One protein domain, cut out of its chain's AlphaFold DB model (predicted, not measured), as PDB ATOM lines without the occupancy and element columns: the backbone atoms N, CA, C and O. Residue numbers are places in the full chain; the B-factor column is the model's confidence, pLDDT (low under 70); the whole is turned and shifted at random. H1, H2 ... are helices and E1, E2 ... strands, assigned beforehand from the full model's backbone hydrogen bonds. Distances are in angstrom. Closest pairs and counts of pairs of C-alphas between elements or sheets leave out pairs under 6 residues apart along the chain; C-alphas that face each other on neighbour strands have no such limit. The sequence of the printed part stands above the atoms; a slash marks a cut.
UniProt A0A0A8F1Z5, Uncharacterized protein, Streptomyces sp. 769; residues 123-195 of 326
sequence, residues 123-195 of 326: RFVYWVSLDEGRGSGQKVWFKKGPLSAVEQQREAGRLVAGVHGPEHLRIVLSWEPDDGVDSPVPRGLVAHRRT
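What this domain is: This is residues 123 to 195 of the 326 residues of an uncharacterized protein of Streptomyces sp. 769 (UniProt A0A0A8F1Z5). A small twisted sheet of four strands forms a wall, and one helix, H1, packs over one face of it, running along the inner strands E1 and E3. A loop sticks out far from this body at residues 133 to 138, and the link from E3 to E4 folds back on the side of the sheet away from H1. The printed part has 73 residues, with named elements in the order E1, E2, H1, E3, E4; the sheet's order is E2, E1, E3, E4, antiparallel throughout. The class is mixed, helices and strands, with under half of the residues in named elements. The whole is compact, with a radius of gyration of the C-alphas of 12.2 A and spans of 34 by 28 by 16 A.

How they stand to each other: E1, residues 123 to 129, is an inner strand, and E2, residues 142 to 144, is its antiparallel neighbour at one edge; the two form a hairpin. N 125 and O 144 are 2.9 A apart, within hydrogen-bond range. H1, residues 149 to 160, is on the sheet at a height over the sheet of 8.8 A, and every O i to N i+4 pair in it is within hydrogen-bond range. H1 lies over E1 and over E3, residues 169 to 176, and runs along the strands, at 3 degrees to E1 on the local plane. The closest C-alphas of H1 and E1 are those of Gln 152 and Val 125, 6.3 A apart; those of H1 and E3 are Ala 156 and Ile 171, 7.2 A apart. H1 on one face of the sheet gives two layers, a helix layer and a strand layer. E2, H1 and E3 form a split strand-helix-strand unit, two strands running the same way with E1 between them, and its crossover is right-handed. E3 and E1 are antiparallel at 157 degrees, with N 126 and O 172 2.8 A apart. E4, residues 189 to 194, is the other edge strand and forms a hairpin with E3; N 173 and O 191 are 2.9 A apart. E2 and E4 are apart.

Where its parts are: E1 begins at C-alpha 123, (20.035, -41.523, 32.000), and is 20.7 A long. E2 measures 7.1 A. H1 starts at C-alpha 149, (15.627, -42.548, 26.543), and measures 16.5 A. E3 measures 21.2 A. E4 measures 17.0 A and ends at C-alpha 194, (5.989, -46.469, 41.886).

The domain as a whole: The C-alphas of Gly 135 and Val 150 are the two farthest apart, at 35.9 A. The printed part has no cut. The links E1 to E2 and E3 to E4 are long, 12 residues each. Mean pLDDT of the printed part is 87.0; residues 132 to 138 and 163 to 166 are under 70.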
ATOM      1  N   ARG A 123      21.322 -41.061  31.460       97.25
ATOM      2  CA  ARG A 123      20.035 -41.523  32.000       97.25
ATOM      3  C   ARG A 123      20.192 -42.808  32.783       97.25
ATOM      4  O   ARG A 123      20.769 -43.766  32.277       97.25
ATOM      5  N   PHE A 124      19.605 -42.849  33.971       97.62
ATOM      6  CA  PHE A 124      19.603 -44.037  34.816       97.62
ATOM      7  C   PHE A 124      18.201 -44.339  35.335       97.62
ATOM      8  O   PHE A 124      17.312 -43.480  35.356       97.62
ATOM      9  N   VAL A 125      17.998 -45.584  35.752       97.44
ATOM     10  CA  VAL A 125      16.841 -45.999  36.543       97.44
ATOM     11  C   VAL A 125      17.348 -46.502  37.880       97.44
ATOM     12  O   VAL A 125      18.178 -47.405  37.936       97.44
ATOM     13  N   TYR A 126      16.823 -45.912  38.942       96.31
ATOM     14  CA  TYR A 126      17.067 -46.309  40.314       96.31
ATOM     15  C   TYR A 126      15.804 -46.904  40.919       96.31
ATOM     16  O   TYR A 126      14.699 -46.436  40.628       96.31
ATOM     17  N   TRP A 127      15.943 -47.879  41.808       93.94
ATOM     18  CA  TRP A 127      14.817 -48.354  42.605       93.94
ATOM     19  C   TRP A 127      15.247 -48.837  43.984       93.94
ATOM     20  O   TRP A 127      16.404 -49.175  44.215       93.94
ATOM     21  N   VAL A 128      14.293 -48.833  44.907       91.50
ATOM     22  CA  VAL A 128      14.463 -49.331  46.273       91.50
ATOM     23  C   VAL A 128      13.151 -49.931  46.763       91.50
ATOM     24  O   VAL A 128      12.075 -49.435  46.401       91.50
ATOM     25  N   SER A 129      13.244 -50.983  47.577       88.62
ATOM     26  CA  SER A 129      12.089 -51.558  48.265       88.62
ATOM     27  C   SER A 129      11.599 -50.626  49.374       88.62
ATOM     28  O   SER A 129      12.385 -49.994  50.082       88.62
ATOM     29  N   LEU A 130      10.283 -50.500  49.509       84.25
ATOM     30  CA  LEU A 130       9.644 -49.784  50.611       84.25
ATOM     31  C   LEU A 130       9.369 -50.692  51.813       84.25
ATOM     32  O   LEU A 130       9.147 -50.168  52.902       84.25
ATOM     33  N   ASP A 131       9.447 -52.013  51.632       76.94
ATOM     34  CA  ASP A 131       9.242 -52.994  52.703       76.94
ATOM     35  C   ASP A 131      10.324 -52.907  53.785       76.94
ATOM     36  O   ASP A 131      10.069 -53.131  54.965       76.94
ATOM     37  N   GLU A 132      11.534 -52.501  53.407       65.12
ATOM     38  CA  GLU A 132      12.723 -52.539  54.264       65.12
ATOM     39  C   GLU A 132      12.870 -51.315  55.203       65.12
ATOM     40  O   GLU A 132      13.977 -50.995  55.631       65.12
ATOM     41  N   GLY A 133      11.798 -50.574  55.532       55.50
ATOM     42  CA  GLY A 133      11.958 -49.183  55.991       55.50
ATOM     43  C   GLY A 133      11.114 -48.638  57.148       55.50
ATOM     44  O   GLY A 133      10.451 -47.620  56.951       55.50
ATOM     45  N   ARG A 134      11.247 -49.172  58.374       50.06
ATOM     46  CA  ARG A 134      11.183 -48.353  59.619       50.06
ATOM     47  C   ARG A 134      12.417 -48.500  60.537       50.06
ATOM     48  O   ARG A 134      12.435 -47.921  61.617       50.06
ATOM     49  N   GLY A 135      13.461 -49.218  60.116       45.38
ATOM     50  CA  GLY A 135      14.744 -49.285  60.831       45.38
ATOM     51  C   GLY A 135      15.769 -48.309  60.250       45.38
ATOM     52  O   GLY A 135      15.718 -48.001  59.063       45.38
ATOM     53  N   SER A 136      16.724 -47.849  61.059       45.94
ATOM     54  CA  SER A 136      17.848 -46.951  60.720       45.94
ATOM     55  C   SER A 136      18.825 -47.464  59.638       45.94
ATOM     56  O   SER A 136      19.915 -46.915  59.480       45.94
ATOM     57  N   GLY A 137      18.453 -48.496  58.874       51.06
ATOM     58  CA  GLY A 137      19.221 -49.018  57.753       51.06
ATOM     59  C   GLY A 137      19.219 -48.040  56.582       51.06
ATOM     60  O   GLY A 137      18.175 -47.598  56.099       51.06
ATOM     61  N   GLN A 138      20.412 -47.681  56.121       55.72
ATOM     62  CA  GLN A 138      20.615 -46.907  54.906       55.72
ATOM     63  C   GLN A 138      19.886 -47.590  53.736       55.72
ATOM     64  O   GLN A 138      20.148 -48.746  53.428       55.72
ATOM     65  N   LYS A 139      18.955 -46.875  53.088       71.56
ATOM     66  CA  LYS A 139      18.220 -47.379  51.917       71.56
ATOM     67  C   LYS A 139      19.208 -47.782  50.821       71.56
ATOM     68  O   LYS A 139      19.871 -46.906  50.260       71.56
ATOM     69  N   VAL A 140      19.288 -49.076  50.516       85.06
ATOM     70  CA  VAL A 140      20.139 -49.598  49.441       85.06
ATOM     71  C   VAL A 140      19.423 -49.381  48.115       85.06
ATOM     72  O   VAL A 140      18.357 -49.936  47.861       85.06
ATOM     73  N   TRP A 141      19.987 -48.518  47.276       91.69
ATOM     74  CA  TRP A 141      19.454 -48.251  45.948       91.69
ATOM     75  C   TRP A 141      20.072 -49.200  44.933       91.69
ATOM     76  O   TRP A 141      21.291 -49.327  44.844       91.69
ATOM     77  N   PHE A 142      19.223 -49.797  44.112       92.94
ATOM     78  CA  PHE A 142      19.641 -50.443  42.879       92.94
ATOM     79  C   PHE A 142      19.672 -49.410  41.757       92.94
ATOM     80  O   PHE A 142      18.875 -48.467  41.758       92.94
ATOM     81  N   LYS A 143      20.583 -49.591  40.798       95.38
ATOM     82  CA  LYS A 143      20.830 -48.668  39.688       95.38
ATOM     83  C   LYS A 143      21.030 -49.445  38.390       95.38
ATOM     84  O   LYS A 143      21.704 -50.471  38.377       95.38
ATOM     85  N   LYS A 144      20.492 -48.923  37.288       96.25
ATOM     86  CA  LYS A 144      20.767 -49.393  35.925       96.25
ATOM     87  C   LYS A 144      21.015 -48.221  34.982       96.25
ATOM     88  O   LYS A 144      20.227 -47.276  34.948       96.25
ATOM     89  N   GLY A 145      22.083 -48.315  34.199       95.38
ATOM     90  CA  GLY A 145      22.446 -47.380  33.138       95.38
ATOM     91  C   GLY A 145      23.960 -47.202  33.009       95.38
ATOM     92  O   GLY A 145      24.698 -47.906  33.697       95.38
ATOM     93  N   PRO A 146      24.425 -46.279  32.152       95.94
ATOM     94  CA  PRO A 146      23.630 -45.307  31.396       95.94
ATOM     95  C   PRO A 146      22.731 -45.968  30.337       95.94
ATOM     96  O   PRO A 146      23.083 -46.999  29.775       95.94
ATOM     97  N   LEU A 147      21.555 -45.388  30.089       97.25
ATOM     98  CA  LEU A 147      20.540 -45.887  29.153       97.25
ATOM     99  C   LEU A 147      20.199 -44.826  28.095       97.25
ATOM    100  O   LEU A 147      20.274 -43.623  28.355       97.25
ATOM    101  N   SER A 148      19.727 -45.253  26.926       97.38
ATOM    102  CA  SER A 148      18.976 -44.368  26.028       97.38
ATOM    103  C   SER A 148      17.620 -43.978  26.641       97.38
ATOM    104  O   SER A 148      17.141 -44.584  27.604       97.38
ATOM    105  N   ALA A 149      16.954 -42.966  26.075       94.06
ATOM    106  CA  ALA A 149      15.627 -42.548  26.543       94.06
ATOM    107  C   ALA A 149      14.588 -43.685  26.451       94.06
ATOM    108  O   ALA A 149      13.788 -43.869  27.370       94.06
ATOM    109  N   VAL A 150      14.633 -44.474  25.373       96.94
ATOM    110  CA  VAL A 150      13.721 -45.608  25.151       96.94
ATOM    111  C   VAL A 150      13.996 -46.731  26.150       96.94
ATOM    112  O   VAL A 150      13.067 -47.248  26.770       96.94
ATOM    113  N   GLU A 151      15.265 -47.076  26.373       98.00
ATOM    114  CA  GLU A 151      15.652 -48.101  27.349       98.00
ATOM    115  C   GLU A 151      15.298 -47.699  28.783       98.00
ATOM    116  O   GLU A 151      14.809 -48.536  29.541       98.00
ATOM    117  N   GLN A 152      15.477 -46.422  29.148       97.19
ATOM    118  CA  GLN A 152      15.088 -45.905  30.462       97.19
ATOM    119  C   GLN A 152      13.587 -46.101  30.714       97.19
ATOM    120  O   GLN A 152      13.198 -46.593  31.774       97.19
ATOM    121  N   GLN A 153      12.738 -45.750  29.740       95.81
ATOM    122  CA  GLN A 153      11.289 -45.939  29.867       95.81
ATOM    123  C   GLN A 153      10.906 -47.421  29.896       95.81
ATOM    124  O   GLN A 153      10.061 -47.811  30.701       95.81
ATOM    125  N   ARG A 154      11.547 -48.262  29.076       95.56
ATOM    126  CA  ARG A 154      11.306 -49.711  29.063       95.56
ATOM    127  C   ARG A 154      11.664 -50.362  30.398       95.56
ATOM    128  O   ARG A 154      10.893 -51.182  30.896       95.56
ATOM    129  N   GLU A 155      12.800 -50.000  30.991       95.19
ATOM    130  CA  GLU A 155      13.199 -50.533  32.295       95.19
ATOM    131  C   GLU A 155      12.255 -50.060  33.403       95.19
ATOM    132  O   GLU A 155      11.794 -50.871  34.204       95.19
ATOM    133  N   ALA A 156      11.904 -48.771  33.417       94.06
ATOM    134  CA  ALA A 156      10.925 -48.250  34.363       94.06
ATOM    135  C   ALA A 156       9.568 -48.961  34.228       94.06
ATOM    136  O   ALA A 156       8.975 -49.327  35.237       94.06
ATOM    137  N   GLY A 157       9.101 -49.203  32.999       93.62
ATOM    138  CA  GLY A 157       7.867 -49.941  32.723       93.62
ATOM    139  C   GLY A 157       7.910 -51.380  33.237       93.62
ATOM    140  O   GLY A 157       6.972 -51.813  33.901       93.62
ATOM    141  N   ARG A 158       9.021 -52.095  33.013       92.12
ATOM    142  CA  ARG A 158       9.254 -53.443  33.567       92.12
ATOM    143  C   ARG A 158       9.162 -53.469  35.093       92.12
ATOM    144  O   ARG A 158       8.500 -54.347  35.639       92.12
ATOM    145  N   LEU A 159       9.809 -52.514  35.767       91.62
ATOM    146  CA  LEU A 159       9.788 -52.415  37.231       91.62
ATOM    147  C   LEU A 159       8.391 -52.061  37.756       91.62
ATOM    148  O   LEU A 159       7.945 -52.649  38.735       91.62
ATOM    149  N   VAL A 160       7.683 -51.134  37.101       90.56
ATOM    150  CA  VAL A 160       6.311 -50.748  37.479       90.56
ATOM    151  C   VAL A 160       5.331 -51.907  37.306       90.56
ATOM    152  O   VAL A 160       4.471 -52.092  38.162       90.56
ATOM    153  N   ALA A 161       5.463 -52.687  36.230       87.00
ATOM    154  CA  ALA A 161       4.614 -53.842  35.961       87.00
ATOM    155  C   ALA A 161       4.844 -55.006  36.943       87.00
ATOM    156  O   ALA A 161       4.053 -55.942  36.957       87.00
ATOM    157  N   GLY A 162       5.909 -54.963  37.754       75.44
ATOM    158  CA  GLY A 162       6.152 -55.952  38.807       75.44
ATOM    159  C   GLY A 162       6.459 -57.357  38.289       75.44
ATOM    160  O   GLY A 162       6.398 -58.308  39.056       75.44
ATOM    161  N   VAL A 163       6.807 -57.504  37.002       61.28
ATOM    162  CA  VAL A 163       6.888 -58.815  36.328       61.28
ATOM    163  C   VAL A 163       7.929 -59.745  36.981       61.28
ATOM    164  O   VAL A 163       7.784 -60.957  36.885       61.28
ATOM    165  N   HIS A 164       8.934 -59.208  37.695       53.88
ATOM    166  CA  HIS A 164      10.000 -59.990  38.348       53.88
ATOM    167  C   HIS A 164      10.608 -59.341  39.624       53.88
ATOM    168  O   HIS A 164      11.813 -59.470  39.842       53.88
ATOM    169  N   GLY A 165       9.859 -58.593  40.451       64.19
ATOM    170  CA  GLY A 165      10.461 -57.852  41.582       64.19
ATOM    171  C   GLY A 165       9.546 -57.577  42.786       64.19
ATOM    172  O   GLY A 165       8.387 -57.981  42.762       64.19
ATOM    173  N   PRO A 166      10.060 -56.900  43.837       69.25
ATOM    174  CA  PRO A 166       9.305 -56.569  45.050       69.25
ATOM    175  C   PRO A 166       8.017 -55.795  44.749       69.25
ATOM    176  O   PRO A 166       7.993 -54.940  43.862       69.25
ATOM    177  N   GLU A 167       6.959 -56.046  45.519       79.75
ATOM    178  CA  GLU A 167       5.641 -55.439  45.290       79.75
ATOM    179  C   GLU A 167       5.642 -53.924  45.542       79.75
ATOM    180  O   GLU A 167       4.916 -53.171  44.883       79.75
ATOM    181  N   HIS A 168       6.484 -53.438  46.460       88.75
ATOM    182  CA  HIS A 168       6.482 -52.051  46.921       88.75
ATOM    183  C   HIS A 168       7.756 -51.301  46.519       88.75
ATOM    184  O   HIS A 168       8.576 -50.939  47.358       88.75
ATOM    185  N   LEU A 169       7.932 -51.006  45.229       89.81
ATOM    186  CA  LEU A 169       9.096 -50.255  44.760       89.81
ATOM    187  C   LEU A 169       8.830 -48.752  44.671       89.81
ATOM    188  O   LEU A 169       7.849 -48.287  44.077       89.81
ATOM    189  N   ARG A 170       9.802 -47.971  45.154       92.00
ATOM    190  CA  ARG A 170      10.008 -46.591  44.705       92.00
ATOM    191  C   ARG A 170      11.007 -46.606  43.561       92.00
ATOM    192  O   ARG A 170      12.141 -47.023  43.748       92.00
ATOM    193  N   ILE A 171      10.599 -46.078  42.414       94.69
ATOM    194  CA  ILE A 171      11.400 -46.046  41.190       94.69
ATOM    195  C   ILE A 171      11.700 -44.583  40.843       94.69
ATOM    196  O   ILE A 171      10.841 -43.702  40.959       94.69
ATOM    197  N   VAL A 172      12.935 -44.298  40.444       96.62
ATOM    198  CA  VAL A 172      13.399 -42.956  40.089       96.62
ATOM    199  C   VAL A 172      14.132 -43.021  38.761       96.62
ATOM    200  O   VAL A 172      15.159 -43.677  38.640       96.62
ATOM    201  N   LEU A 173      13.599 -42.330  37.762       97.69
ATOM    202  CA  LEU A 173      14.290 -42.089  36.505       97.69
ATOM    203  C   LEU A 173      15.105 -40.818  36.704       97.69
ATOM    204  O   LEU A 173      14.511 -39.791  37.033       97.69
ATOM    205  N   SER A 174      16.422 -40.879  36.533       97.19
ATOM    206  CA  SER A 174      17.293 -39.708  36.655       97.19
ATOM    207  C   SER A 174      17.921 -39.324  35.322       97.19
ATOM    208  O   SER A 174      18.206 -40.193  34.490       97.19
ATOM    209  N   TRP A 175      18.119 -38.021  35.127       96.94
ATOM    210  CA  TRP A 175      19.002 -37.437  34.126       96.94
ATOM    211  C   TRP A 175      20.138 -36.726  34.861       96.94
ATOM    212  O   TRP A 175      19.908 -35.798  35.641       96.94
ATOM    213  N   GLU A 176      21.352 -37.209  34.642       96.44
ATOM    214  CA  GLU A 176      22.555 -36.877  35.399       96.44
ATOM    215  C   GLU A 176      23.610 -36.241  34.492       96.44
ATOM    216  O   GLU A 176      23.627 -36.516  33.286       96.44
ATOM    217  N   PRO A 177      24.478 -35.380  35.053       94.94
ATOM    218  CA  PRO A 177      25.605 -34.843  34.312       94.94
ATOM    219  C   PRO A 177      26.593 -35.940  33.914       94.94
ATOM    220  O   PRO A 177      26.783 -36.907  34.650       94.94
ATOM    221  N   ASP A 178      27.250 -35.774  32.767       91.69
ATOM    222  CA  ASP A 178      28.376 -36.628  32.370       91.69
ATOM    223  C   ASP A 178      29.687 -36.105  32.970       91.69
ATOM    224  O   ASP A 178      30.568 -35.613  32.273       91.69
ATOM    225  N   ASP A 179      29.776 -36.141  34.300       91.31
ATOM    226  CA  ASP A 179      30.907 -35.615  35.076       91.31
ATOM    227  C   ASP A 179      31.790 -36.719  35.687       91.31
ATOM    228  O   ASP A 179      32.605 -36.458  36.570       91.31
ATOM    229  N   GLY A 180      31.623 -37.965  35.228       88.00
ATOM    230  CA  GLY A 180      32.383 -39.130  35.697       88.00
ATOM    231  C   GLY A 180      31.980 -39.656  37.080       88.00
ATOM    232  O   GLY A 180      32.589 -40.608  37.563       88.00
ATOM    233  N   VAL A 181      30.959 -39.083  37.727       89.38
ATOM    234  CA  VAL A 181      30.510 -39.516  39.059       89.38
ATOM    235  C   VAL A 181      29.511 -40.669  38.957       89.38
ATOM    236  O   VAL A 181      28.367 -40.486  38.535       89.38
ATOM    237  N   ASP A 182      29.889 -41.849  39.450       88.56
ATOM    238  CA  ASP A 182      28.958 -42.970  39.622       88.56
ATOM    239  C   ASP A 182      28.191 -42.859  40.952       88.56
ATOM    240  O   ASP A 182      28.592 -43.385  41.990       88.56
ATOM    241  N   SER A 183      27.086 -42.104  40.948       90.50
ATOM    242  CA  SER A 183      26.307 -41.867  42.170       90.50
ATOM    243  C   SER A 183      25.534 -43.123  42.616       90.50
ATOM    244  O   SER A 183      24.715 -43.626  41.831       90.50
ATOM    245  N   PRO A 184      25.674 -43.576  43.884       91.50
ATOM    246  CA  PRO A 184      24.932 -44.719  44.431       91.50
ATOM    247  C   PRO A 184      23.474 -44.376  44.767       91.50
ATOM    248  O   PRO A 184      22.696 -45.240  45.152       91.50
ATOM    249  N   VAL A 185      23.091 -43.104  44.653       93.19
ATOM    250  CA  VAL A 185      21.733 -42.603  44.883       93.19
ATOM    251  C   VAL A 185      21.300 -41.725  43.709       93.19
ATOM    252  O   VAL A 185      22.169 -41.171  43.033       93.19
ATOM    253  N   PRO A 186      19.990 -41.534  43.468       94.25
ATOM    254  CA  PRO A 186      19.536 -40.699  42.360       94.25
ATOM    255  C   PRO A 186      20.101 -39.272  42.429       94.25
ATOM    256  O   PRO A 186      20.061 -38.625  43.486       94.25
ATOM    257  N   ARG A 187      20.592 -38.767  41.295       94.38
ATOM    258  CA  ARG A 187      21.148 -37.414  41.152       94.38
ATOM    259  C   ARG A 187      20.484 -36.657  39.994       94.38
ATOM    260  O   ARG A 187      19.790 -37.246  39.177       94.38
ATOM    261  N   GLY A 188      20.655 -35.336  39.948       95.62
ATOM    262  CA  GLY A 188      20.226 -34.518  38.815       95.62
ATOM    263  C   GLY A 188      18.711 -34.344  38.745       95.62
ATOM    264  O   GLY A 188      18.045 -34.187  39.775       95.62
ATOM    265  N   LEU A 189      18.175 -34.334  37.524       97.19
ATOM    266  CA  LEU A 189      16.741 -34.205  37.271       97.19
ATOM    267  C   LEU A 189      16.059 -35.551  37.422       97.19
ATOM    268  O   LEU A 189      16.465 -36.520  36.790       97.19
ATOM    269  N   VAL A 190      15.012 -35.615  38.243       96.94
ATOM    270  CA  VAL A 190      14.383 -36.888  38.585       96.94
ATOM    271  C   VAL A 190      12.889 -36.903  38.317       96.94
ATOM    272  O   VAL A 190      12.158 -35.975  38.660       96.94
ATOM    273  N   ALA A 191      12.414 -38.007  37.750       95.56
ATOM    274  CA  ALA A 191      11.003 -38.345  37.663       95.56
ATOM    275  C   ALA A 191      10.714 -39.571  38.532       95.56
ATOM    276  O   ALA A 191      11.423 -40.578  38.489       95.56
ATOM    277  N   HIS A 192       9.647 -39.497  39.321       94.12
ATOM    278  CA  HIS A 192       9.259 -40.581  40.214       94.12
ATOM    279  C   HIS A 192       8.214 -41.496  39.569       94.12
ATOM    280  O   HIS A 192       7.260 -41.051  38.923       94.12
ATOM    281  N   ARG A 193       8.391 -42.795  39.794       93.44
ATOM    282  CA  ARG A 193       7.443 -43.866  39.496       93.44
ATOM    283  C   ARG A 193       7.326 -44.757  40.730       93.44
ATOM    284  O   ARG A 193       8.170 -44.723  41.628       93.44
ATOM    285  N   ARG A 194       6.247 -45.521  40.804       91.12
ATOM    286  CA  ARG A 194       5.989 -46.469  41.886       91.12
ATOM    287  C   ARG A 194       5.250 -47.662  41.308       91.12
ATOM    288  O   ARG A 194       4.521 -47.494  40.329       91.12
ATOM    289  N   THR A 195       5.429 -48.825  41.912       90.81
ATOM    290  CA  THR A 195       4.532 -49.957  41.671       90.81
ATOM    291  C   THR A 195       3.138 -49.653  42.241       90.81
ATOM    292  O   THR A 195       3.010 -48.808  43.136       90.81
TER     293      THR A 195